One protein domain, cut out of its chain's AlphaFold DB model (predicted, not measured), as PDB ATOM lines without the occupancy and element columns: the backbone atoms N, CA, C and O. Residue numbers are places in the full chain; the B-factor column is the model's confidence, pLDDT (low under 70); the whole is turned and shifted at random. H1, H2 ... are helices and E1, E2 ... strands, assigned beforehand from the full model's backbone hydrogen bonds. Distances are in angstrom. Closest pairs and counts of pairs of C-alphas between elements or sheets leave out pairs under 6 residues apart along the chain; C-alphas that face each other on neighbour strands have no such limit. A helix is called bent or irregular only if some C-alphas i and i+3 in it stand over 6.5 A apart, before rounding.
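Overview. This is residues 7 to 179 of the 537 residues of a protein of Deltaproteobacteria bacterium (UniProt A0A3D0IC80). Three small, separate sheets, each with a helix packed on it, are joined into an elongated body: H5 covers the hairpins E1 E2 E3, H4 covers E4 E6 E5, and the pair E7 E8 lies between H6 and H8. H6 is near the middle and also packs on H5, H3 packs on H4 at one end of the body, and residues 10 to 15 stick out near the first residue. The 173 printed residues hold eight named helices and eight named strands, in the order H1 H2 E1 E2 E3 H3 E4 H4 E5 E6 H5 E7 H6 E8 H7 H8, in a mixed class. The first two sheets are antiparallel, the third parallel; the whole is compact, with a radius of gyration of the C-alphas of 17.2 A and spans of 56 by 35 by 28 A.

Along the chain. H1 is residues 7 to 12, from C-alpha 7 at (-29.195, -29.579, 18.207), and H2 is 16 to 19. E1, 23 to 25, E2, 30 to 33, and E3, 36 to 39, form a meander, each strand the antiparallel neighbour of the one before. H3, 47 to 54, and E4, 66 to 69, precede H4, 70 to 83, 20.1 A long. E5, 88 to 92, and E6, 95 to 99, are followed by H5, 105 to 116, 16.4 A long. Then come E7, 124 to 127, H6, 130 to 138, 14.5 A long, E8, 141 to 144, H7, 150 to 153, and H8, 164 to 172, which ends at C-alpha 172 (-36.395, -36.243, 43.978). H4 is irregular, with C-alphas 71 and 74 7.8 A apart, and H6 only just so, with C-alphas 131 and 134 6.8 A apart.

Arrangement. H1 is not on the sheet E1 E2 E3, and H2 only grazes it with residues 16 to 18. N 23 and O 32 of E1 and E2 are 2.8 A apart, and N 38 and O 31 of E3 and E2 2.7 A, within hydrogen-bond range. H5 is over E1 and E2 at a height over the sheet of 9.1 A; the closest C-alphas of E1 and H5, Val 24 and Gly 108, are 6.2 A apart. H4 is over E6, at a height of 8.0 A, in the split strand-helix-strand unit E4, H4, E5, two strands running the same way with E6 between them and a right-handed crossover. N 68 and O 96 of E4 and E6 are 2.9 A apart, and N 90 and O 97 of E5 and E6 2.8 A. H3 and H4 touch at a steep tilt of 56 degrees, opposite ways, closest at the C-alphas of Ala 51 and Glu 79, 6.4 A. H5, with residues 105 to 110 alone, touches H6, closest at the C-alphas of Gly 106 and Leu 135, 4.1 A. E7, H6, E8 is a strand-helix-strand unit, two parallel neighbour strands with a helix between them in the chain, and its crossover is right-handed; N 125 and O 141 are 2.8 A apart. H6 and H7 touch, closest at the C-alphas of His 133 and Leu 152, 6.2 A, while E8 and H8 are near each other. Every O i to N i+4 pair is within hydrogen-bond range in H1, H3, H5 and H8, against 8 of 10 in H4 and 3 of 5 in H6; H2 and H7 are too short for such a pair.

Size, cuts and confidence. The two C-alphas farthest apart, of Arg 54 and Gly 179, are 56.5 A apart. The printed part has no cut, and H3 to E4, with 11 residues between them, is the one long link. The mean pLDDT of the printed part is 94.2, and no printed residue is under 70.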
ATOM      1  N   ALA A   7     -30.620 -29.573  18.531       95.56
ATOM      2  CA  ALA A   7     -29.195 -29.579  18.207       95.56
ATOM      3  C   ALA A   7     -28.366 -28.787  19.236       95.56
ATOM      4  O   ALA A   7     -27.389 -29.311  19.759       95.56
ATOM      5  N   GLU A   8     -28.812 -27.584  19.615       96.06
ATOM      6  CA  GLU A   8     -28.147 -26.771  20.645       96.06
ATOM      7  C   GLU A   8     -28.145 -27.460  22.019       96.06
ATOM      8  O   GLU A   8     -27.207 -27.290  22.794       96.06
ATOM      9  N   LEU A   9     -29.194 -28.227  22.353       95.81
ATOM     10  CA  LEU A   9     -29.211 -29.034  23.578       95.81
ATOM     11  C   LEU A   9     -28.092 -30.081  23.553       95.81
ATOM     12  O   LEU A   9     -27.377 -30.205  24.540       95.81
ATOM     13  N   ARG A  10     -27.932 -30.798  22.437       95.19
ATOM     14  CA  ARG A  10     -26.895 -31.828  22.275       95.19
ATOM     15  C   ARG A  10     -25.482 -31.247  22.259       95.19
ATOM     16  O   ARG A  10     -24.550 -31.910  22.682       95.19
ATOM     17  N   GLU A  11     -25.303 -29.999  21.838       96.06
ATOM     18  CA  GLU A  11     -23.999 -29.329  21.942       96.06
ATOM     19  C   GLU A  11     -23.580 -29.089  23.400       96.06
ATOM     20  O   GLU A  11     -22.408 -29.239  23.740       96.06
ATOM     21  N   VAL A  12     -24.528 -28.722  24.273       95.88
ATOM     22  CA  VAL A  12     -24.241 -28.429  25.691       95.88
ATOM     23  C   VAL A  12     -24.394 -29.640  26.609       95.88
ATOM     24  O   VAL A  12     -23.850 -29.639  27.712       95.88
ATOM     25  N   PHE A  13     -25.137 -30.656  26.174       94.88
ATOM     26  CA  PHE A  13     -25.338 -31.920  26.873       94.88
ATOM     27  C   PHE A  13     -25.305 -33.081  25.859       94.88
ATOM     28  O   PHE A  13     -26.362 -33.562  25.449       94.88
ATOM     29  N   PRO A  14     -24.100 -33.512  25.430       94.31
ATOM     30  CA  PRO A  14     -23.928 -34.504  24.361       94.31
ATOM     31  C   PRO A  14     -24.644 -35.831  24.604       94.31
ATOM     32  O   PRO A  14     -25.277 -36.354  23.691       94.31
ATOM     33  N   ASP A  15     -24.632 -36.307  25.848       94.12
ATOM     34  CA  ASP A  15     -25.188 -37.612  26.220       94.12
ATOM     35  C   ASP A  15     -26.654 -37.503  26.694       94.12
ATOM     36  O   ASP A  15     -27.180 -38.402  27.344       94.12
ATOM     37  N   ALA A  16     -27.346 -36.391  26.400       93.31
ATOM     38  CA  ALA A  16     -28.710 -36.150  26.884       93.31
ATOM     39  C   ALA A  16     -29.680 -37.285  26.520       93.31
ATOM     40  O   ALA A  16     -30.493 -37.686  27.348       93.31
ATOM     41  N   ASP A  17     -29.596 -37.809  25.298       91.94
ATOM     42  CA  ASP A  17     -30.461 -38.897  24.830       91.94
ATOM     43  C   ASP A  17     -30.232 -40.224  25.587       91.94
ATOM     44  O   ASP A  17     -31.100 -41.088  25.550       91.94
ATOM     45  N   GLU A  18     -29.103 -40.391  26.289       93.94
ATOM     46  CA  GLU A  18     -28.814 -41.578  27.111       93.94
ATOM     47  C   GLU A  18     -29.397 -41.470  28.530       93.94
ATOM     48  O   GLU A  18     -29.533 -42.468  29.237       93.94
ATOM     49  N   HIS A  19     -29.745 -40.254  28.960       93.19
ATOM     50  CA  HIS A  19     -30.214 -39.967  30.317       93.19
ATOM     51  C   HIS A  19     -31.733 -39.831  30.443       93.19
ATOM     52  O   HIS A  19     -32.240 -39.789  31.565       93.19
ATOM     53  N   PHE A  20     -32.455 -39.723  29.328       94.56
ATOM     54  CA  PHE A  20     -33.898 -39.505  29.326       94.56
ATOM     55  C   PHE A  20     -34.594 -40.502  28.409       94.56
ATOM     56  O   PHE A  20     -34.211 -40.638  27.249       94.56
ATOM     57  N   ASP A  21     -35.688 -41.095  28.887       93.69
ATOM     58  CA  ASP A  21     -36.558 -41.929  28.051       93.69
ATOM     59  C   ASP A  21     -37.129 -41.129  26.866       93.69
ATOM     60  O   ASP A  21     -37.285 -41.646  25.758       93.69
ATOM     61  N   LEU A  22     -37.419 -39.839  27.094       96.25
ATOM     62  CA  LEU A  22     -37.934 -38.925  26.078       96.25
ATOM     63  C   LEU A  22     -37.550 -37.465  26.370       96.25
ATOM     64  O   LEU A  22     -37.752 -36.935  27.466       96.25
ATOM     65  N   ILE A  23     -37.041 -36.771  25.352       97.56
ATOM     66  CA  ILE A  23     -36.727 -35.339  25.397       97.56
ATOM     67  C   ILE A  23     -37.799 -34.541  24.653       97.56
ATOM     68  O   ILE A  23     -37.964 -34.666  23.443       97.56
ATOM     69  N   VAL A  24     -38.479 -33.646  25.369       97.62
ATOM     70  CA  VAL A  24     -39.332 -32.607  24.769       97.62
ATOM     71  C   VAL A  24     -38.498 -31.345  24.542       97.62
ATOM     72  O   VAL A  24     -38.081 -30.709  25.515       97.62
ATOM     73  N   ALA A  25     -38.247 -30.984  23.287       97.12
ATOM     74  CA  ALA A  25     -37.449 -29.833  22.870       97.12
ATOM     75  C   ALA A  25     -38.293 -28.780  22.133       97.12
ATOM     76  O   ALA A  25     -39.488 -28.969  21.891       97.12
ATOM     77  N   GLU A  26     -37.669 -27.643  21.804       96.69
ATOM     78  CA  GLU A  26     -38.288 -26.552  21.037       96.69
ATOM     79  C   GLU A  26     -39.633 -26.103  21.621       96.69
ATOM     80  O   GLU A  26     -40.627 -25.931  20.919       96.69
ATOM     81  N   ASN A  27     -39.667 -25.956  22.950       94.94
ATOM     82  CA  ASN A  27     -40.836 -25.500  23.700       94.94
ATOM     83  C   ASN A  27     -42.081 -26.388  23.503       94.94
ATOM     84  O   ASN A  27     -43.205 -25.904  23.601       94.94
ATOM     85  N   GLY A  28     -41.871 -27.680  23.232       96.38
ATOM     86  CA  GLY A  28     -42.936 -28.661  23.037       96.38
ATOM     87  C   GLY A  28     -43.176 -29.078  21.592       96.38
ATOM     88  O   GLY A  28     -44.027 -29.928  21.362       96.38
ATOM     89  N   ALA A  29     -42.451 -28.512  20.624       97.44
ATOM     90  CA  ALA A  29     -42.667 -28.786  19.204       97.44
ATOM     91  C   ALA A  29     -41.988 -30.067  18.689       97.44
ATOM     92  O   ALA A  29     -42.394 -30.616  17.660       97.44
ATOM     93  N   VAL A  30     -40.939 -30.519  19.379       98.06
ATOM     94  CA  VAL A  30     -40.105 -31.651  18.964       98.06
ATOM     95  C   VAL A  30     -40.000 -32.640  20.111       98.06
ATOM     96  O   VAL A  30     -39.580 -32.278  21.207       98.06
ATOM     97  N   LEU A  31     -40.352 -33.892  19.846       97.81
ATOM     98  CA  LEU A  31     -40.129 -35.011  20.754       97.81
ATOM     99  C   LEU A  31     -38.948 -35.824  20.243       97.81
ATOM    100  O   LEU A  31     -38.819 -36.015  19.040       97.81
ATOM    101  N   CYS A  32     -38.083 -36.298  21.126       96.62
ATOM    102  CA  CYS A  32     -36.971 -37.161  20.760       96.62
ATOM    103  C   CYS A  32     -36.944 -38.366  21.694       96.62
ATOM    104  O   CYS A  32     -36.777 -38.198  22.901       96.62
ATOM    105  N   ALA A  33     -37.118 -39.554  21.124       94.25
ATOM    106  CA  ALA A  33     -37.008 -40.833  21.814       94.25
ATOM    107  C   ALA A  33     -36.011 -41.705  21.043       94.25
ATOM    108  O   ALA A  33     -36.039 -41.722  19.810       94.25
ATOM    109  N   ALA A  34     -35.109 -42.393  21.749       87.75
ATOM    110  CA  ALA A  34     -34.056 -43.219  21.144       87.75
ATOM    111  C   ALA A  34     -33.288 -42.501  20.006       87.75
ATOM    112  O   ALA A  34     -33.077 -43.055  18.928       87.75
ATOM    113  N   HIS A  35     -32.909 -41.238  20.238       89.31
ATOM    114  CA  HIS A  35     -32.247 -40.332  19.285       89.31
ATOM    115  C   HIS A  35     -33.057 -39.910  18.046       89.31
ATOM    116  O   HIS A  35     -32.556 -39.102  17.257       89.31
ATOM    117  N   VAL A  36     -34.290 -40.392  17.864       93.44
ATOM    118  CA  VAL A  36     -35.123 -40.084  16.695       93.44
ATOM    119  C   VAL A  36     -36.038 -38.891  16.993       93.44
ATOM    120  O   VAL A  36     -36.951 -39.016  17.813       93.44
ATOM    121  N   PRO A  37     -35.840 -37.732  16.331       95.50
ATOM    122  CA  PRO A  37     -36.732 -36.595  16.491       95.50
ATOM    123  C   PRO A  37     -38.045 -36.807  15.726       95.50
ATOM    124  O   PRO A  37     -38.064 -37.250  14.578       95.50
ATOM    125  N   ARG A  38     -39.148 -36.410  16.354       96.56
ATOM    126  CA  ARG A  38     -40.504 -36.403  15.817       96.56
ATOM    127  C   ARG A  38     -41.120 -35.027  16.037       96.56
ATOM    128  O   ARG A  38     -41.164 -34.527  17.160       96.56
ATOM    129  N   LEU A  39     -41.615 -34.419  14.965       97.38
ATOM    130  CA  LEU A  39     -42.284 -33.120  15.036       97.38
ATOM    131  C   LEU A  39     -43.753 -33.331  15.414       97.38
ATOM    132  O   LEU A  39     -44.432 -34.163  14.814       97.38
ATOM    133  N   VAL A  40     -44.245 -32.575  16.394       95.12
ATOM    134  CA  VAL A  40     -45.675 -32.567  16.776       95.12
ATOM    135  C   VAL A  40     -46.424 -31.349  16.233       95.12
ATOM    136  O   VAL A  40     -47.623 -31.208  16.454       95.12
ATOM    137  N   ALA A  41     -45.722 -30.483  15.503       94.81
ATOM    138  CA  ALA A  41     -46.265 -29.318  14.822       94.81
ATOM    139  C   ALA A  41     -45.495 -29.059  13.514       94.81
ATOM    140  O   ALA A  41     -44.325 -29.443  13.410       94.81
ATOM    141  N   PRO A  42     -46.125 -28.423  12.509       95.12
ATOM    142  CA  PRO A  42     -45.428 -28.031  11.290       95.12
ATOM    143  C   PRO A  42     -44.375 -26.952  11.591       95.12
ATOM    144  O   PRO A  42     -44.591 -26.138  12.487       95.12
ATOM    145  N   PRO A  43     -43.258 -26.889  10.850       96.75
ATOM    146  CA  PRO A  43     -42.274 -25.831  11.037       96.75
ATOM    147  C   PRO A  43     -42.830 -24.433  10.782       96.75
ATOM    148  O   PRO A  43     -43.666 -24.252   9.894       96.75
ATOM    149  N   VAL A  44     -42.311 -23.425  11.490       96.69
ATOM    150  CA  VAL A  44     -42.556 -22.021  11.125       96.69
ATOM    151  C   VAL A  44     -42.145 -21.808   9.667       96.69
ATOM    152  O   VAL A  44     -41.050 -22.211   9.262       96.69
ATOM    153  N   HIS A  45     -43.012 -21.174   8.878       96.00
ATOM    154  CA  HIS A  45     -42.798 -20.987   7.442       96.00
ATOM    155  C   HIS A  45     -41.447 -20.324   7.132       96.00
ATOM    156  O   HIS A  45     -41.060 -19.343   7.767       96.00
ATOM    157  N   PHE A  46     -40.742 -20.853   6.127       95.62
ATOM    158  CA  PHE A  46     -39.419 -20.368   5.713       95.62
ATOM    159  C   PHE A  46     -39.434 -18.945   5.140       95.62
ATOM    160  O   PHE A  46     -38.415 -18.267   5.177       95.62
ATOM    161  N   GLU A  47     -40.579 -18.446   4.667       96.50
ATOM    162  CA  GLU A  47     -40.702 -17.057   4.194       96.50
ATOM    163  C   GLU A  47     -40.385 -16.032   5.295       96.50
ATOM    164  O   GLU A  47     -39.895 -14.934   5.011       96.50
ATOM    165  N   LEU A  48     -40.609 -16.401   6.564       97.44
ATOM    166  CA  LEU A  48     -40.238 -15.558   7.694       97.44
ATOM    167  C   LEU A  48     -38.715 -15.431   7.821       97.44
ATOM    168  O   LEU A  48     -38.233 -14.347   8.136       97.44
ATOM    169  N   ASP A  49     -37.947 -16.476   7.509       97.44
ATOM    170  CA  ASP A  49     -36.478 -16.431   7.545       97.44
ATOM    171  C   ASP A  49     -35.956 -15.356   6.599       97.44
ATOM    172  O   ASP A  49     -35.170 -14.494   6.990       97.44
ATOM    173  N   GLU A  50     -36.442 -15.364   5.356       96.88
ATOM    174  CA  GLU A  50     -36.047 -14.395   4.336       96.88
ATOM    175  C   GLU A  50     -36.447 -12.964   4.718       96.88
ATOM    176  O   GLU A  50     -35.706 -12.008   4.466       96.88
ATOM    177  N   ALA A  51     -37.619 -12.786   5.331       97.25
ATOM    178  CA  ALA A  51     -38.071 -11.486   5.820       97.25
ATOM    179  C   ALA A  51     -37.194 -10.961   6.970       97.25
ATOM    180  O   ALA A  51     -36.768  -9.801   6.943       97.25
ATOM    181  N   LEU A  52     -36.854 -11.818   7.936       97.69
ATOM    182  CA  LEU A  52     -35.998 -11.464   9.069       97.69
ATOM    183  C   LEU A  52     -34.554 -11.179   8.632       97.69
ATOM    184  O   LEU A  52     -33.985 -10.168   9.052       97.69
ATOM    185  N   LEU A  53     -33.995 -11.989   7.724       97.00
ATOM    186  CA  LEU A  53     -32.669 -11.758   7.139       97.00
ATOM    187  C   LEU A  53     -32.604 -10.413   6.407       97.00
ATOM    188  O   LEU A  53     -31.664  -9.647   6.621       97.00
ATOM    189  N   ARG A  54     -33.622 -10.073   5.601       96.81
ATOM    190  CA  ARG A  54     -33.696  -8.769   4.909       96.81
ATOM    191  C   ARG A  54     -33.752  -7.583   5.871       96.81
ATOM    192  O   ARG A  54     -33.274  -6.505   5.527       96.81
ATOM    193  N   ARG A  55     -34.313  -7.771   7.066       95.50
ATOM    194  CA  ARG A  55     -34.337  -6.756   8.129       95.50
ATOM    195  C   ARG A  55     -33.098  -6.744   9.023       95.50
ATOM    196  O   ARG A  55     -33.013  -5.885   9.896       95.50
ATOM    197  N   GLY A  56     -32.150  -7.660   8.825       96.50
ATOM    198  CA  GLY A  56     -30.976  -7.788   9.689       96.50
ATOM    199  C   GLY A  56     -31.314  -8.261  11.104       96.50
ATOM    200  O   GLY A  56     -30.561  -7.979  12.033       96.50
ATOM    201  N   VAL A  57     -32.446  -8.951  11.281       97.25
ATOM    202  CA  VAL A  57     -32.834  -9.531  12.570       97.25
ATOM    203  C   VAL A  57     -32.083 -10.854  12.752       97.25
ATOM    204  O   VAL A  57     -32.285 -11.769  11.953       97.25
ATOM    205  N   PRO A  58     -31.232 -11.001  13.783       97.06
ATOM    206  CA  PRO A  58     -30.571 -12.263  14.069       97.06
ATOM    207  C   PRO A  58     -31.572 -13.274  14.634       97.06
ATOM    208  O   PRO A  58     -32.344 -12.967  15.546       97.06
ATOM    209  N   PHE A  59     -31.533 -14.502  14.129       97.00
ATOM    210  CA  PHE A  59     -32.322 -15.615  14.646       97.00
ATOM    211  C   PHE A  59     -31.558 -16.934  14.499       97.00
ATOM    212  O   PHE A  59     -30.588 -17.032  13.747       97.00
ATOM    213  N   ARG A  60     -32.011 -17.948  15.231       96.94
ATOM    214  CA  ARG A  60     -31.556 -19.337  15.145       96.94
ATOM    215  C   ARG A  60     -32.759 -20.197  14.777       96.94
ATOM    216  O   ARG A  60     -33.818 -20.057  15.390       96.94
ATOM    217  N   ARG A  61     -32.621 -21.050  13.763       97.19
ATOM    218  CA  ARG A  61     -33.704 -21.918  13.288       97.19
ATOM    219  C   ARG A  61     -33.545 -23.327  13.847       97.19
ATOM    220  O   ARG A  61     -32.505 -23.952  13.666       97.19
ATOM    221  N   GLY A  62     -34.588 -23.796  14.526       97.19
ATOM    222  CA  GLY A  62     -34.761 -25.191  14.903       97.19
ATOM    223  C   GLY A  62     -35.492 -25.985  13.827       97.19
ATOM    224  O   GLY A  62     -35.637 -25.542  12.687       97.19
ATOM    225  N   GLN A  63     -35.975 -27.167  14.197       96.88
ATOM    226  CA  GLN A  63     -36.799 -27.979  13.301       96.88
ATOM    227  C   GLN A  63     -38.200 -27.389  13.137       96.88
ATOM    228  O   GLN A  63     -38.769 -27.472  12.052       96.88
ATOM    229  N   VAL A  64     -38.743 -26.779  14.194       97.25
ATOM    230  CA  VAL A  64     -40.048 -26.114  14.190       97.25
ATOM    231  C   VAL A  64     -39.957 -24.654  14.616       97.25
ATOM    232  O   VAL A  64     -40.616 -23.810  14.012       97.25
ATOM    233  N   VAL A  65     -39.155 -24.353  15.637       96.69
ATOM    234  CA  VAL A  65     -39.067 -23.020  16.248       96.69
ATOM    235  C   VAL A  65     -38.109 -22.088  15.499       96.69
ATOM    236  O   VAL A  65     -37.077 -22.516  14.981       96.69
ATOM    237  N   LEU A  66     -38.391 -20.785  15.532       97.31
ATOM    238  CA  LEU A  66     -37.369 -19.749  15.364       97.31
ATOM    239  C   LEU A  66     -37.078 -19.107  16.721       97.31
ATOM    240  O   LEU A  66     -37.991 -18.630  17.387       97.31
ATOM    241  N   ALA A  67     -35.817 -19.070  17.133       96.38
ATOM    242  CA  ALA A  67     -35.387 -18.413  18.363       96.38
ATOM    243  C   ALA A  67     -34.667 -17.097  18.048       96.38
ATOM    244  O   ALA A  67     -33.846 -17.028  17.134       96.38
ATOM    245  N   SER A  68     -34.949 -16.046  18.812       96.50
ATOM    246  CA  SER A  68     -34.251 -14.761  18.723       96.50
ATOM    247  C   SER A  68     -34.165 -14.104  20.101       96.50
ATOM    248  O   SER A  68     -34.798 -14.542  21.061       96.50
ATOM    249  N   HIS A  69     -33.388 -13.031  20.208       96.06
ATOM    250  CA  HIS A  69     -33.336 -12.222  21.418       96.06
ATOM    251  C   HIS A  69     -34.589 -11.339  21.507       96.06
ATOM    252  O   HIS A  69     -34.984 -10.716  20.521       96.06
ATOM    253  N   GLY A  70     -35.179 -11.206  22.698       93.69
ATOM    254  CA  GLY A  70     -36.439 -10.481  22.915       93.69
ATOM    255  C   GLY A  70     -36.411  -8.996  22.523       93.69
ATOM    256  O   GLY A  70     -37.455  -8.383  22.329       93.69
ATOM    257  N   ALA A  71     -35.222  -8.413  22.341       95.00
ATOM    258  CA  ALA A  71     -35.059  -7.057  21.805       95.00
ATOM    259  C   ALA A  71     -35.595  -6.891  20.366       95.00
ATOM    260  O   ALA A  71     -35.878  -5.770  19.950       95.00
ATOM    261  N   TRP A  72     -35.752  -7.989  19.618       95.94
ATOM    262  CA  TRP A  72     -36.243  -7.993  18.237       95.94
ATOM    263  C   TRP A  72     -37.747  -8.283  18.116       95.94
ATOM    264  O   TRP A  72     -38.243  -8.493  17.012       95.94
ATOM    265  N   ASP A  73     -38.492  -8.249  19.222       94.38
ATOM    266  CA  ASP A  73     -39.921  -8.583  19.246       94.38
ATOM    267  C   ASP A  73     -40.763  -7.740  18.272       94.38
ATOM    268  O   ASP A  73     -41.541  -8.275  17.479       94.38
ATOM    269  N   ILE A  74     -40.556  -6.417  18.260       95.69
ATOM    270  CA  ILE A  74     -41.276  -5.499  17.362       95.69
ATOM    271  C   ILE A  74     -41.024  -5.845  15.883       95.69
ATOM    272  O   ILE A  74     -41.996  -6.112  15.171       95.69
ATOM    273  N   PRO A  75     -39.770  -5.871  15.382       96.56
ATOM    274  CA  PRO A  75     -39.536  -6.152  13.971       96.56
ATOM    275  C   PRO A  75     -39.977  -7.557  13.554       96.56
ATOM    276  O   PRO A  75     -40.448  -7.702  12.428       96.56
ATOM    277  N   VAL A  76     -39.882  -8.559  14.436       97.25
ATOM    278  CA  VAL A  76     -40.376  -9.919  14.164       97.25
ATOM    279  C   VAL A  76     -41.900  -9.938  14.044       97.25
ATOM    280  O   VAL A  76     -42.430 -10.450  13.059       97.25
ATOM    281  N   THR A  77     -42.606  -9.333  15.001       97.00
ATOM    282  CA  THR A  77     -44.074  -9.256  14.998       97.00
ATOM    283  C   THR A  77     -44.601  -8.546  13.750       97.00
ATOM    284  O   THR A  77     -45.611  -8.950  13.171       97.00
ATOM    285  N   GLU A  78     -43.917  -7.493  13.302       97.44
ATOM    286  CA  GLU A  78     -44.270  -6.793  12.068       97.44
ATOM    287  C   GLU A  78     -44.125  -7.672  10.820       97.44
ATOM    288  O   GLU A  78     -45.003  -7.619   9.962       97.44
ATOM    289  N   GLU A  79     -43.062  -8.474  10.702       97.88
ATOM    290  CA  GLU A  79     -42.887  -9.371   9.549       97.88
ATOM    291  C   GLU A  79     -43.893 -10.524   9.562       97.88
ATOM    292  O   GLU A  79     -44.504 -10.797   8.531       97.88
ATOM    293  N   ILE A  80     -44.160 -11.120  10.730       97.25
ATOM    294  CA  ILE A  80     -45.234 -12.118  10.894       97.25
ATOM    295  C   ILE A  80     -46.563 -11.543  10.386       97.25
ATOM    296  O   ILE A  80     -47.249 -12.174   9.582       97.25
ATOM    297  N   ARG A  81     -46.899 -10.310  10.793       97.06
ATOM    298  CA  ARG A  81     -48.131  -9.633  10.365       97.06
ATOM    299  C   ARG A  81     -48.149  -9.341   8.865       97.06
ATOM    300  O   ARG A  81     -49.182  -9.540   8.236       97.06
ATOM    301  N   LYS A  82     -47.046  -8.851   8.289       97.44
ATOM    302  CA  LYS A  82     -46.955  -8.541   6.849       97.44
ATOM    303  C   LYS A  82     -47.130  -9.780   5.978       97.44
ATOM    304  O   LYS A  82     -47.753  -9.685   4.927       97.44
ATOM    305  N   LEU A  83     -46.581 -10.908   6.418       97.00
ATOM    306  CA  LEU A  83     -46.679 -12.189   5.724       97.00
ATOM    307  C   LEU A  83     -48.017 -12.903   5.980       97.00
ATOM    308  O   LEU A  83     -48.301 -13.903   5.333       97.00
ATOM    309  N   GLY A  84     -48.846 -12.408   6.909       96.31
ATOM    310  CA  GLY A  84     -50.109 -13.052   7.274       96.31
ATOM    311  C   GLY A  84     -49.917 -14.417   7.938       96.31
ATOM    312  O   GLY A  84     -50.784 -15.278   7.819       96.31
ATOM    313  N   LEU A  85     -48.778 -14.632   8.606       96.12
ATOM    314  CA  LEU A  85     -48.468 -15.903   9.252       96.12
ATOM    315  C   LEU A  85     -49.167 -16.004  10.606       96.12
ATOM    316  O   LEU A  85     -49.084 -15.103  11.442       96.12
ATOM    317  N   GLU A  86     -49.793 -17.149  10.854       94.06
ATOM    318  CA  GLU A  86     -50.279 -17.503  12.180       94.06
ATOM    319  C   GLU A  86     -49.106 -18.052  12.991       94.06
ATOM    320  O   GLU A  86     -48.679 -19.193  12.831       94.06
ATOM    321  N   CYS A  87     -48.527 -17.199  13.829       95.06
ATOM    322  CA  CYS A  87     -47.442 -17.550  14.734       95.06
ATOM    323  C   CYS A  87     -47.730 -16.969  16.115       95.06
ATOM    324  O   CYS A  87     -48.300 -15.886  16.248       95.06
ATOM    325  N   GLN A  88     -47.277 -17.669  17.145       94.06
ATOM    326  CA  GLN A  88     -47.237 -17.159  18.509       94.06
ATOM    327  C   GLN A  88     -45.791 -16.876  18.913       94.06
ATOM    328  O   GLN A  88     -44.863 -17.567  18.490       94.06
ATOM    329  N   ILE A  89     -45.611 -15.861  19.756       94.44
ATOM    330  CA  ILE A  89     -44.315 -15.493  20.320       94.44
ATOM    331  C   ILE A  89     -44.341 -15.828  21.807       94.44
ATOM    332  O   ILE A  89     -45.110 -15.251  22.574       94.44
ATOM    333  N   VAL A  90     -43.484 -16.759  22.216       91.88
ATOM    334  CA  VAL A  90     -43.306 -17.157  23.614       91.88
ATOM    335  C   VAL A  90     -42.012 -16.546  24.132       91.88
ATOM    336  O   VAL A  90     -40.948 -16.740  23.548       91.88
ATOM    337  N   ARG A  91     -42.088 -15.815  25.244       86.81
ATOM    338  CA  ARG A  91     -40.914 -15.230  25.903       86.81
ATOM    339  C   ARG A  91     -40.375 -16.169  26.977       86.81
ATOM    340  O   ARG A  91     -41.138 -16.859  27.648       86.81
ATOM    341  N   ASN A  92     -39.059 -16.178  27.135       84.50
ATOM    342  CA  ASN A  92     -38.368 -16.880  28.207       84.50
ATOM    343  C   ASN A  92     -37.144 -16.058  28.612       84.50
ATOM    344  O   ASN A  92     -36.117 -16.076  27.925       84.50
ATOM    345  N   ARG A  93     -37.262 -15.316  29.717       83.31
ATOM    346  CA  ARG A  93     -36.242 -14.350  30.153       83.31
ATOM    347  C   ARG A  93     -35.881 -13.364  29.025       83.31
ATOM    348  O   ARG A  93     -36.737 -12.606  28.583       83.31
ATOM    349  N   GLY A  94     -34.627 -13.355  28.567       87.06
ATOM    350  CA  GLY A  94     -34.144 -12.478  27.490       87.06
ATOM    351  C   GLY A  94     -34.386 -13.004  26.071       87.06
ATOM    352  O   GLY A  94     -34.152 -12.279  25.109       87.06
ATOM    353  N   GLU A  95     -34.861 -14.240  25.925       91.25
ATOM    354  CA  GLU A  95     -35.068 -14.889  24.630       91.25
ATOM    355  C   GLU A  95     -36.556 -14.916  24.253       91.25
ATOM    356  O   GLU A  95     -37.452 -14.894  25.104       91.25
ATOM    357  N   MET A  96     -36.821 -15.006  22.953       93.31
ATOM    358  CA  MET A  96     -38.143 -15.223  22.379       93.31
ATOM    359  C   MET A  96     -38.119 -16.393  21.396       93.31
ATOM    360  O   MET A  96     -37.154 -16.597  20.660       93.31
ATOM    361  N   MET A  97     -39.208 -17.150  21.383       95.12
ATOM    362  CA  MET A  97     -39.443 -18.291  20.506       95.12
ATOM    363  C   MET A  97     -40.676 -17.991  19.657       95.12
ATOM    364  O   MET A  97     -41.756 -17.768  20.202       95.12
ATOM    365  N   ILE A  98     -40.522 -17.987  18.336       97.06
ATOM    366  CA  ILE A  98     -41.624 -17.935  17.380       97.06
ATOM    367  C   ILE A  98     -42.014 -19.375  17.058       97.06
ATOM    368  O   ILE A  98     -41.180 -20.163  16.607       97.06
ATOM    369  N   LEU A  99     -43.273 -19.714  17.308       96.12
ATOM    370  CA  LEU A  99     -43.814 -21.065  17.188       96.12
ATOM    371  C   LEU A  99     -45.134 -21.046  16.405       96.12
ATOM    372  O   LEU A  99     -45.828 -20.023  16.401       96.12
ATOM    373  N   PRO A 100     -45.539 -22.179  15.809       95.25
ATOM    374  CA  PRO A 100     -46.908 -22.363  15.336       95.25
ATOM    375  C   PRO A 100     -47.915 -22.213  16.489       95.25
ATOM    376  O   PRO A 100     -47.567 -22.502  17.643       95.25
ATOM    377  N   PRO A 101     -49.162 -21.788  16.215       93.06
ATOM    378  CA  PRO A 101     -50.206 -21.687  17.229       93.06
ATOM    379  C   PRO A 101     -50.490 -23.050  17.876       93.06
ATOM    380  O   PRO A 101     -50.402 -24.095  17.234       93.06
ATOM    381  N   GLY A 102     -50.827 -23.039  19.168       90.44
ATOM    382  CA  GLY A 102     -51.165 -24.246  19.935       90.44
ATOM    383  C   GLY A 102     -49.966 -25.030  20.481       90.44
ATOM    384  O   GLY A 102     -50.152 -25.911  21.317       90.44
ATOM    385  N   VAL A 103     -48.735 -24.697  20.082       94.75
ATOM    386  CA  VAL A 103     -47.526 -25.341  20.617       94.75
ATOM    387  C   VAL A 103     -47.155 -24.755  21.977       94.75
ATOM    388  O   VAL A 103     -46.881 -23.568  22.118       94.75
ATOM    389  N   SER A 104     -47.080 -25.582  23.003       94.31
ATOM    390  CA  SER A 104     -46.632 -25.152  24.322       94.31
ATOM    391  C   SER A 104     -45.843 -26.257  24.995       94.31
ATOM    392  O   SER A 104     -45.860 -27.410  24.553       94.31
ATOM    393  N   LYS A 105     -45.182 -25.915  26.105       95.88
ATOM    394  CA  LYS A 105     -44.541 -26.924  26.934       95.88
ATOM    395  C   LYS A 105     -45.579 -27.963  27.398       95.88
ATOM    396  O   LYS A 105     -45.387 -29.157  27.182       95.88
ATOM    397  N   GLY A 106     -46.718 -27.512  27.918       95.19
ATOM    398  CA  GLY A 106     -47.823 -28.398  28.291       95.19
ATOM    399  C   GLY A 106     -48.237 -29.359  27.172       95.19
ATOM    400  O   GLY A 106     -48.238 -30.571  27.367       95.19
ATOM    401  N   PHE A 107     -48.469 -28.840  25.961       94.62
ATOM    402  CA  PHE A 107     -48.819 -29.662  24.797       94.62
ATOM    403  C   PHE A 107     -47.744 -30.707  24.467       94.62
ATOM    404  O   PHE A 107     -48.061 -31.877  24.267       94.62
ATOM    405  N   GLY A 108     -46.470 -30.306  24.436       96.31
ATOM    406  CA  GLY A 108     -45.371 -31.222  24.135       96.31
ATOM    407  C   GLY A 108     -45.225 -32.336  25.171       96.31
ATOM    408  O   GLY A 108     -45.021 -33.489  24.800       96.31
ATOM    409  N   VAL A 109     -45.371 -32.019  26.463       95.75
ATOM    410  CA  VAL A 109     -45.348 -33.035  27.528       95.75
ATOM    411  C   VAL A 109     -46.562 -33.949  27.453       95.75
ATOM    412  O   VAL A 109     -46.392 -35.154  27.573       95.75
ATOM    413  N   PHE A 110     -47.755 -33.426  27.175       92.56
ATOM    414  CA  PHE A 110     -48.942 -34.261  26.988       92.56
ATOM    415  C   PHE A 110     -48.754 -35.289  25.858       92.56
ATOM    416  O   PHE A 110     -49.077 -36.461  26.027       92.56
ATOM    417  N   GLN A 111     -48.176 -34.875  24.724       93.44
ATOM    418  CA  GLN A 111     -47.866 -35.789  23.618       93.44
ATOM    419  C   GLN A 111     -46.782 -36.809  23.992       93.44
ATOM    420  O   GLN A 111     -46.915 -37.986  23.675       93.44
ATOM    421  N   ALA A 112     -45.729 -36.372  24.688       94.19
ATOM    422  CA  ALA A 112     -44.656 -37.250  25.148       94.19
ATOM    423  C   ALA A 112     -45.144 -38.318  26.130       94.19
ATOM    424  O   ALA A 112     -44.781 -39.481  26.013       94.19
ATOM    425  N   LEU A 113     -45.988 -37.929  27.082       90.56
ATOM    426  CA  LEU A 113     -46.605 -38.843  28.035       90.56
ATOM    427  C   LEU A 113     -47.509 -39.862  27.329       90.56
ATOM    428  O   LEU A 113     -47.474 -41.043  27.664       90.56
ATOM    429  N   GLY A 114     -48.226 -39.434  26.284       87.75
ATOM    430  CA  GLY A 114     -48.964 -40.331  25.395       87.75
ATOM    431  C   GLY A 114     -48.080 -41.379  24.705       87.75
ATOM    432  O   GLY A 114     -48.458 -42.546  24.675       87.75
ATOM    433  N   ASP A 115     -46.899 -40.994  24.204       88.25
ATOM    434  CA  ASP A 115     -45.929 -41.934  23.609       88.25
ATOM    435  C   ASP A 115     -45.374 -42.931  24.644       88.25
ATOM    436  O   ASP A 115     -45.060 -44.068  24.298       88.25
ATOM    437  N   LEU A 116     -45.261 -42.506  25.907       87.69
ATOM    438  CA  LEU A 116     -44.784 -43.330  27.021       87.69
ATOM    439  C   LEU A 116     -45.885 -44.198  27.656       87.69
ATOM    440  O   LEU A 116     -45.575 -45.020  28.512       87.69
ATOM    441  N   GLY A 117     -47.155 -44.013  27.281       84.44
ATOM    442  CA  GLY A 117     -48.286 -44.695  27.922       84.44
ATOM    443  C   GLY A 117     -48.556 -44.239  29.362       84.44
ATOM    444  O   GLY A 117     -49.233 -44.935  30.111       84.44
ATOM    445  N   VAL A 118     -48.046 -43.070  29.762       87.56
ATOM    446  CA  VAL A 118     -48.182 -42.527  31.122       87.56
ATOM    447  C   VAL A 118     -49.184 -41.382  31.114       87.56
ATOM    448  O   VAL A 118     -49.164 -40.527  30.235       87.56
ATOM    449  N   SER A 119     -50.067 -41.324  32.105       88.56
ATOM    450  CA  SER A 119     -51.009 -40.212  32.231       88.56
ATOM    451  C   SER A 119     -50.341 -38.937  32.748       88.56
ATOM    452  O   SER A 119     -49.443 -38.972  33.587       88.56
ATOM    453  N   HIS A 120     -50.853 -37.779  32.332       90.25
ATOM    454  CA  HIS A 120     -50.465 -36.489  32.910       90.25
ATOM    455  C   HIS A 120     -50.867 -36.352  34.388       90.25
ATOM    456  O   HIS A 120     -50.174 -35.662  35.139       90.25
ATOM    457  N   HIS A 121     -51.893 -37.087  34.829       92.12
ATOM    458  CA  HIS A 121     -52.258 -37.227  36.242       92.12
ATOM    459  C   HIS A 121     -51.279 -38.104  37.053       92.12
ATOM    460  O   HIS A 121     -51.363 -38.160  38.278       92.12
ATOM    461  N   SER A 122     -50.311 -38.745  36.390       88.94
ATOM    462  CA  SER A 122     -49.192 -39.464  37.016       88.94
ATOM    463  C   SER A 122     -47.862 -38.713  36.865       88.94
ATOM    464  O   SER A 122     -46.800 -39.263  37.152       88.94
ATOM    465  N   ALA A 123     -47.891 -37.458  36.400       92.31
ATOM    466  CA  ALA A 123     -46.697 -36.669  36.124       92.31
ATOM    467  C   ALA A 123     -46.493 -35.533  37.137       92.31
ATOM    468  O   ALA A 123     -47.435 -34.869  37.575       92.31
ATOM    469  N   ILE A 124     -45.225 -35.256  37.450       94.75
ATOM    470  CA  ILE A 124     -44.805 -34.086  38.225       94.75
ATOM    471  C   ILE A 124     -44.016 -33.162  37.303       94.75
ATOM    472  O   ILE A 124     -43.012 -33.554  36.709       94.75
ATOM    473  N   ALA A 125     -44.464 -31.920  37.200       96.19
ATOM    474  CA  ALA A 125     -43.779 -30.867  36.477       96.19
ATOM    475  C   ALA A 125     -42.937 -30.021  37.436       96.19
ATOM    476  O   ALA A 125     -43.444 -29.562  38.456       96.19
ATOM    477  N   ILE A 126     -41.676 -29.760  37.084       96.69
ATOM    478  CA  ILE A 126     -40.811 -28.827  37.815       96.69
ATOM    479  C   ILE A 126     -40.341 -27.736  36.850       96.69
ATOM    480  O   ILE A 126     -39.755 -28.051  35.814       96.69
ATOM    481  N   GLY A 127     -40.600 -26.471  37.183       95.62
ATOM    482  CA  GLY A 127     -40.305 -25.321  36.321       95.62
ATOM    483  C   GLY A 127     -39.668 -24.141  37.053       95.62
ATOM    484  O   GLY A 127     -39.651 -24.078  38.287       95.62
ATOM    485  N   ASP A 128     -39.140 -23.190  36.281       95.50
ATOM    486  CA  ASP A 128     -38.465 -21.998  36.805       95.50
ATOM    487  C   ASP A 128     -38.802 -20.684  36.076       95.50
ATOM    488  O   ASP A 128     -38.560 -19.606  36.630       95.50
ATOM    489  N   ALA A 129     -39.373 -20.739  34.870       91.50
ATOM    490  CA  ALA A 129     -39.569 -19.572  34.007       91.50
ATOM    491  C   ALA A 129     -41.016 -19.400  33.507       91.50
ATOM    492  O   ALA A 129     -41.901 -20.215  33.757       91.50
ATOM    493  N   GLU A 130     -41.274 -18.310  32.778       86.12
ATOM    494  CA  GLU A 130     -42.616 -17.932  32.316       86.12
ATOM    495  C   GLU A 130     -43.236 -18.967  31.366       86.12
ATOM    496  O   GLU A 130     -44.440 -19.213  31.396       86.12
ATOM    497  N   ASN A 131     -42.433 -19.622  30.527       86.12
ATOM    498  CA  ASN A 131     -42.954 -20.625  29.598       86.12
ATOM    499  C   ASN A 131     -43.331 -21.956  30.277       86.12
ATOM    500  O   ASN A 131     -43.941 -22.804  29.622       86.12
ATOM    501  N   ASP A 132     -43.025 -22.135  31.568       94.94
ATOM    502  CA  ASP A 132     -43.383 -23.329  32.343       94.94
ATOM    503  C   ASP A 132     -44.809 -23.302  32.904       94.94
ATOM    504  O   ASP A 132     -45.257 -24.316  33.428       94.94
ATOM    505  N   HIS A 133     -45.568 -22.208  32.763       92.69
ATOM    506  CA  HIS A 133     -46.970 -22.167  33.211       92.69
ATOM    507  C   HIS A 133     -47.792 -23.322  32.627       92.69
ATOM    508  O   HIS A 133     -48.331 -24.137  33.369       92.69
ATOM    509  N   SER A 134     -47.779 -23.455  31.296       93.38
ATOM    510  CA  SER A 134     -48.471 -24.551  30.603       93.38
ATOM    511  C   SER A 134     -47.970 -25.939  31.018       93.38
ATOM    512  O   SER A 134     -48.733 -26.900  30.994       93.38
ATOM    513  N   LEU A 135     -46.692 -26.055  31.399       95.94
ATOM    514  CA  LEU A 135     -46.108 -27.306  31.874       95.94
ATOM    515  C   LEU A 135     -46.683 -27.681  33.242       95.94
ATOM    516  O   LEU A 135     -47.154 -28.803  33.404       95.94
ATOM    517  N   LEU A 136     -46.667 -26.745  34.199       95.31
ATOM    518  CA  LEU A 136     -47.216 -26.986  35.532       95.31
ATOM    519  C   LEU A 136     -48.705 -27.315  35.442       95.31
ATOM    520  O   LEU A 136     -49.130 -28.299  36.031       95.31
ATOM    521  N   GLU A 137     -49.460 -26.548  34.649       92.19
ATOM    522  CA  GLU A 137     -50.906 -26.712  34.449       92.19
ATOM    523  C   GLU A 137     -51.301 -28.082  33.889       92.19
ATOM    524  O   GLU A 137     -52.360 -28.589  34.246       92.19
ATOM    525  N   THR A 138     -50.456 -28.686  33.052       92.94
ATOM    526  CA  THR A 138     -50.753 -29.969  32.394       92.94
ATOM    527  C   THR A 138     -50.567 -31.166  33.324       92.94
ATOM    528  O   THR A 138     -51.309 -32.134  33.219       92.94
ATOM    529  N   CYS A 139     -49.579 -31.127  34.219       94.69
ATOM    530  CA  CYS A 139     -49.247 -32.258  35.086       94.69
ATOM    531  C   CYS A 139     -50.052 -32.249  36.396       94.69
ATOM    532  O   CYS A 139     -50.473 -31.187  36.871       94.69
ATOM    533  N   GLU A 140     -50.187 -33.423  37.023       94.75
ATOM    534  CA  GLU A 140     -50.852 -33.601  38.323       94.75
ATOM    535  C   GLU A 140     -50.315 -32.625  39.365       94.75
ATOM    536  O   GLU A 140     -51.064 -31.843  39.946       94.75
ATOM    537  N   LEU A 141     -48.993 -32.617  39.541       95.06
ATOM    538  CA  LEU A 141     -48.318 -31.751  40.496       95.06
ATOM    539  C   LEU A 141     -47.399 -30.769  39.774       95.06
ATOM    540  O   LEU A 141     -46.490 -31.172  39.047       95.06
ATOM    541  N   GLY A 142     -47.618 -29.477  40.007       96.19
ATOM    542  CA  GLY A 142     -46.793 -28.397  39.483       96.19
ATOM    543  C   GLY A 142     -45.892 -27.828  40.571       96.19
ATOM    544  O   GLY A 142     -46.376 -27.288  41.564       96.19
ATOM    545  N   VAL A 143     -44.580 -27.914  40.380       96.44
ATOM    546  CA  VAL A 143     -43.567 -27.495  41.353       96.44
ATOM    547  C   VAL A 143     -42.710 -26.376  40.763       96.44
ATOM    548  O   VAL A 143     -42.233 -26.464  39.632       96.44
ATOM    549  N   ALA A 144     -42.470 -25.324  41.541       97.25
ATOM    550  CA  ALA A 144     -41.530 -24.262  41.191       97.25
ATOM    551  C   ALA A 144     -40.277 -24.337  42.074       97.25
ATOM    552  O   ALA A 144     -40.380 -24.468  43.293       97.25
ATOM    553  N   VAL A 145     -39.086 -24.222  41.480       97.75
ATOM    554  CA  VAL A 145     -37.823 -24.142  42.246       97.75
ATOM    555  C   VAL A 145     -37.677 -22.795  42.969       97.75
ATOM    556  O   VAL A 145     -38.321 -21.806  42.610       97.75
ATOM    557  N   GLY A 146     -36.793 -22.708  43.966       96.19
ATOM    558  CA  GLY A 146     -36.672 -21.521  44.824       96.19
ATOM    559  C   GLY A 146     -36.283 -20.232  44.094       96.19
ATOM    560  O   GLY A 146     -36.723 -19.147  44.473       96.19
ATOM    561  N   ASN A 147     -35.558 -20.325  42.978       95.75
ATOM    562  CA  ASN A 147     -35.221 -19.188  42.112       95.75
ATOM    563  C   ASN A 147     -36.176 -19.008  40.916       95.75
ATOM    564  O   ASN A 147     -35.844 -18.265  39.992       95.75
ATOM    565  N   ALA A 148     -37.325 -19.689  40.906       96.38
ATOM    566  CA  ALA A 148     -38.330 -19.507  39.870       96.38
ATOM    567  C   ALA A 148     -38.906 -18.084  39.885       96.38
ATOM    568  O   ALA A 148     -38.962 -17.433  40.936       96.38
ATOM    569  N   VAL A 149     -39.378 -17.622  38.729       94.75
ATOM    570  CA  VAL A 149     -40.053 -16.323  38.611       94.75
ATOM    571  C   VAL A 149     -41.326 -16.279  39.464       94.75
ATOM    572  O   VAL A 149     -42.075 -17.255  39.544       94.75
ATOM    573  N   ASP A 150     -41.615 -15.128  40.077       94.62
ATOM    574  CA  ASP A 150     -42.756 -14.981  40.999       94.62
ATOM    575  C   ASP A 150     -44.102 -15.289  40.338       94.62
ATOM    576  O   ASP A 150     -45.025 -15.775  40.991       94.62
ATOM    577  N   ALA A 151     -44.223 -15.007  39.036       91.88
ATOM    578  CA  ALA A 151     -45.402 -15.366  38.259       91.88
ATOM    579  C   ALA A 151     -45.672 -16.875  38.300       91.88
ATOM    580  O   ALA A 151     -46.796 -17.270  38.616       91.88
ATOM    581  N   LEU A 152     -44.640 -17.695  38.084       93.75
ATOM    582  CA  LEU A 152     -44.744 -19.149  38.101       93.75
ATOM    583  C   LEU A 152     -45.033 -19.671  39.511       93.75
ATOM    584  O   LEU A 152     -45.955 -20.460  39.690       93.75
ATOM    585  N   LYS A 153     -44.319 -19.163  40.526       95.88
ATOM    586  CA  LYS A 153     -44.513 -19.559  41.934       95.88
ATOM    587  C   LYS A 153     -45.955 -19.391  42.415       95.88
ATOM    588  O   LYS A 153     -46.432 -20.219  43.178       95.88
ATOM    589  N   ARG A 154     -46.665 -18.351  41.956       93.50
ATOM    590  CA  ARG A 154     -48.084 -18.130  42.302       93.50
ATOM    591  C   ARG A 154     -49.034 -19.202  41.762       93.50
ATOM    592  O   ARG A 154     -50.137 -19.323  42.284       93.50
ATOM    593  N   HIS A 155     -48.627 -19.926  40.722       90.88
ATOM    594  CA  HIS A 155     -49.438 -20.950  40.058       90.88
ATOM    595  C   HIS A 155     -48.954 -22.375  40.359       90.88
ATOM    596  O   HIS A 155     -49.632 -23.329  39.991       90.88
ATOM    597  N   ALA A 156     -47.805 -22.528  41.021       94.50
ATOM    598  CA  ALA A 156     -47.310 -23.822  41.462       94.50
ATOM    599  C   ALA A 156     -48.110 -24.331  42.671       94.50
ATOM    600  O   ALA A 156     -48.485 -23.559  43.555       94.50
ATOM    601  N   ASP A 157     -48.332 -25.641  42.732       93.88
ATOM    602  CA  ASP A 157     -48.904 -26.298  43.910       93.88
ATOM    603  C   ASP A 157     -47.898 -26.313  45.068       93.88
ATOM    604  O   ASP A 157     -48.287 -26.248  46.235       93.88
ATOM    605  N   LEU A 158     -46.604 -26.354  44.737       93.81
ATOM    606  CA  LEU A 158     -45.507 -26.303  45.693       93.81
ATOM    607  C   LEU A 158     -44.356 -25.428  45.190       93.81
ATOM    608  O   LEU A 158     -43.969 -25.486  44.023       93.81
ATOM    609  N   VAL A 159     -43.753 -24.671  46.106       95.75
ATOM    610  CA  VAL A 159     -42.514 -23.928  45.861       95.75
ATOM    611  C   VAL A 159     -41.409 -24.518  46.728       95.75
ATOM    612  O   VAL A 159     -41.562 -24.609  47.944       95.75
ATOM    613  N   LEU A 160     -40.306 -24.925  46.102       96.25
ATOM    614  CA  LEU A 160     -39.130 -25.442  46.798       96.25
ATOM    615  C   LEU A 160     -38.304 -24.296  47.384       96.25
ATOM    616  O   LEU A 160     -38.247 -23.208  46.813       96.25
ATOM    617  N   GLU A 161     -37.613 -24.557  48.491       94.31
ATOM    618  CA  GLU A 161     -36.673 -23.594  49.076       94.31
ATOM    619  C   GLU A 161     -35.386 -23.495  48.246       94.31
ATOM    620  O   GLU A 161     -34.895 -22.408  47.945       94.31
ATOM    621  N   GLU A 162     -34.850 -24.644  47.836       95.94
ATOM    622  CA  GLU A 162     -33.595 -24.734  47.098       95.94
ATOM    623  C   GLU A 162     -33.733 -24.305  45.629       95.94
ATOM    624  O   GLU A 162     -34.764 -24.477  44.971       95.94
ATOM    625  N   HIS A 163     -32.652 -23.743  45.092       96.06
ATOM    626  CA  HIS A 163     -32.613 -23.171  43.749       96.06
ATOM    627  C   HIS A 163     -32.218 -24.212  42.691       96.06
ATOM    628  O   HIS A 163     -31.388 -25.090  42.936       96.06
ATOM    629  N   ALA A 164     -32.738 -24.035  41.474       93.50
ATOM    630  CA  ALA A 164     -32.322 -24.726  40.257       93.50
ATOM    631  C   ALA A 164     -32.163 -26.251  40.445       93.50
ATOM    632  O   ALA A 164     -33.019 -26.906  41.038       93.50
ATOM    633  N   GLY A 165     -31.069 -26.828  39.934       93.31
ATOM    634  CA  GLY A 165     -30.824 -28.271  39.977       93.31
ATOM    635  C   GLY A 165     -30.672 -28.851  41.386       93.31
ATOM    636  O   GLY A 165     -31.009 -30.014  41.584       93.31
ATOM    637  N   ALA A 166     -30.226 -28.060  42.371       95.12
ATOM    638  CA  ALA A 166     -30.152 -28.513  43.761       95.12
ATOM    639  C   ALA A 166     -31.558 -28.783  44.318       95.12
ATOM    640  O   ALA A 166     -31.811 -29.869  44.836       95.12
ATOM    641  N   GLY A 167     -32.504 -27.870  44.055       94.31
ATOM    642  CA  GLY A 167     -33.910 -28.059  44.414       94.31
ATOM    643  C   GLY A 167     -34.528 -29.293  43.769       94.31
ATOM    644  O   GLY A 167     -35.169 -30.077  44.462       94.31
ATOM    645  N   VAL A 168     -34.262 -29.535  42.482       94.62
ATOM    646  CA  VAL A 168     -34.718 -30.761  41.806       94.62
ATOM    647  C   VAL A 168     -34.130 -32.008  42.474       94.62
ATOM    648  O   VAL A 168     -34.863 -32.930  42.816       94.62
ATOM    649  N   ALA A 169     -32.817 -32.046  42.706       94.19
ATOM    650  CA  ALA A 169     -32.151 -33.214  43.279       94.19
ATOM    651  C   ALA A 169     -32.586 -33.506  44.727       94.19
ATOM    652  O   ALA A 169     -32.680 -34.670  45.118       94.19
ATOM    653  N   SER A 170     -32.829 -32.463  45.522       91.44
ATOM    654  CA  SER A 170     -33.359 -32.561  46.885       91.44
ATOM    655  C   SER A 170     -34.801 -33.077  46.865       91.44
ATOM    656  O   SER A 170     -35.119 -34.061  47.532       91.44
ATOM    657  N   TRP A 171     -35.639 -32.513  45.988       91.75
ATOM    658  CA  TRP A 171     -37.031 -32.921  45.801       91.75
ATOM    659  C   TRP A 171     -37.188 -34.381  45.374       91.75
ATOM    660  O   TRP A 171     -38.013 -35.099  45.935       91.75
ATOM    661  N   LEU A 172     -36.366 -34.849  44.429       91.06
ATOM    662  CA  LEU A 172     -36.395 -36.243  43.978       91.06
ATOM    663  C   LEU A 172     -36.055 -37.240  45.101       91.06
ATOM    664  O   LEU A 172     -36.452 -38.400  45.050       91.06
ATOM    665  N   ARG A 173     -35.339 -36.788  46.137       90.50
ATOM    666  CA  ARG A 173     -35.046 -37.552  47.360       90.50
ATOM    667  C   ARG A 173     -35.958 -37.143  48.516       90.50
ATOM    668  O   ARG A 173     -35.632 -37.408  49.670       90.50
ATOM    669  N   GLY A 174     -37.062 -36.461  48.235       88.94
ATOM    670  CA  GLY A 174     -38.003 -35.964  49.224       88.94
ATOM    671  C   GLY A 174     -39.045 -37.005  49.645       88.94
ATOM    672  O   GLY A 174     -39.175 -38.059  49.019       88.94
ATOM    673  N   PRO A 175     -39.816 -36.705  50.700       88.44
ATOM    674  CA  PRO A 175     -40.846 -37.602  51.222       88.44
ATOM    675  C   PRO A 175     -42.020 -37.809  50.252       88.44
ATOM    676  O   PRO A 175     -42.682 -38.839  50.313       88.44
ATOM    677  N   VAL A 176     -42.262 -36.876  49.324       86.75
ATOM    678  CA  VAL A 176     -43.375 -36.983  48.364       86.75
ATOM    679  C   VAL A 176     -43.167 -38.120  47.370       86.75
ATOM    680  O   VAL A 176     -44.056 -38.946  47.206       86.75
ATOM    681  N   LEU A 177     -41.976 -38.239  46.772       85.94
ATOM    682  CA  LEU A 177     -41.685 -39.360  45.868       85.94
ATOM    683  C   LEU A 177     -41.534 -40.704  46.584       85.94
ATOM    684  O   LEU A 177     -41.654 -41.746  45.948       85.94
ATOM    685  N   ARG A 178     -41.294 -40.698  47.899       83.94
ATOM    686  CA  ARG A 178     -41.329 -41.915  48.722       83.94
ATOM    687  C   ARG A 178     -42.740 -42.297  49.184       83.94
ATOM    688  O   ARG A 178     -42.884 -43.305  49.865       83.94
ATOM    689  N   GLY A 179     -43.761 -41.499  48.857       80.94
ATOM    690  CA  GLY A 179     -45.141 -41.717  49.300       80.94
ATOM    691  C   GLY A 179     -45.396 -41.402  50.781       80.94
ATOM    692  O   GLY A 179     -46.482 -41.673  51.284       80.94
TER     693      GLY A 179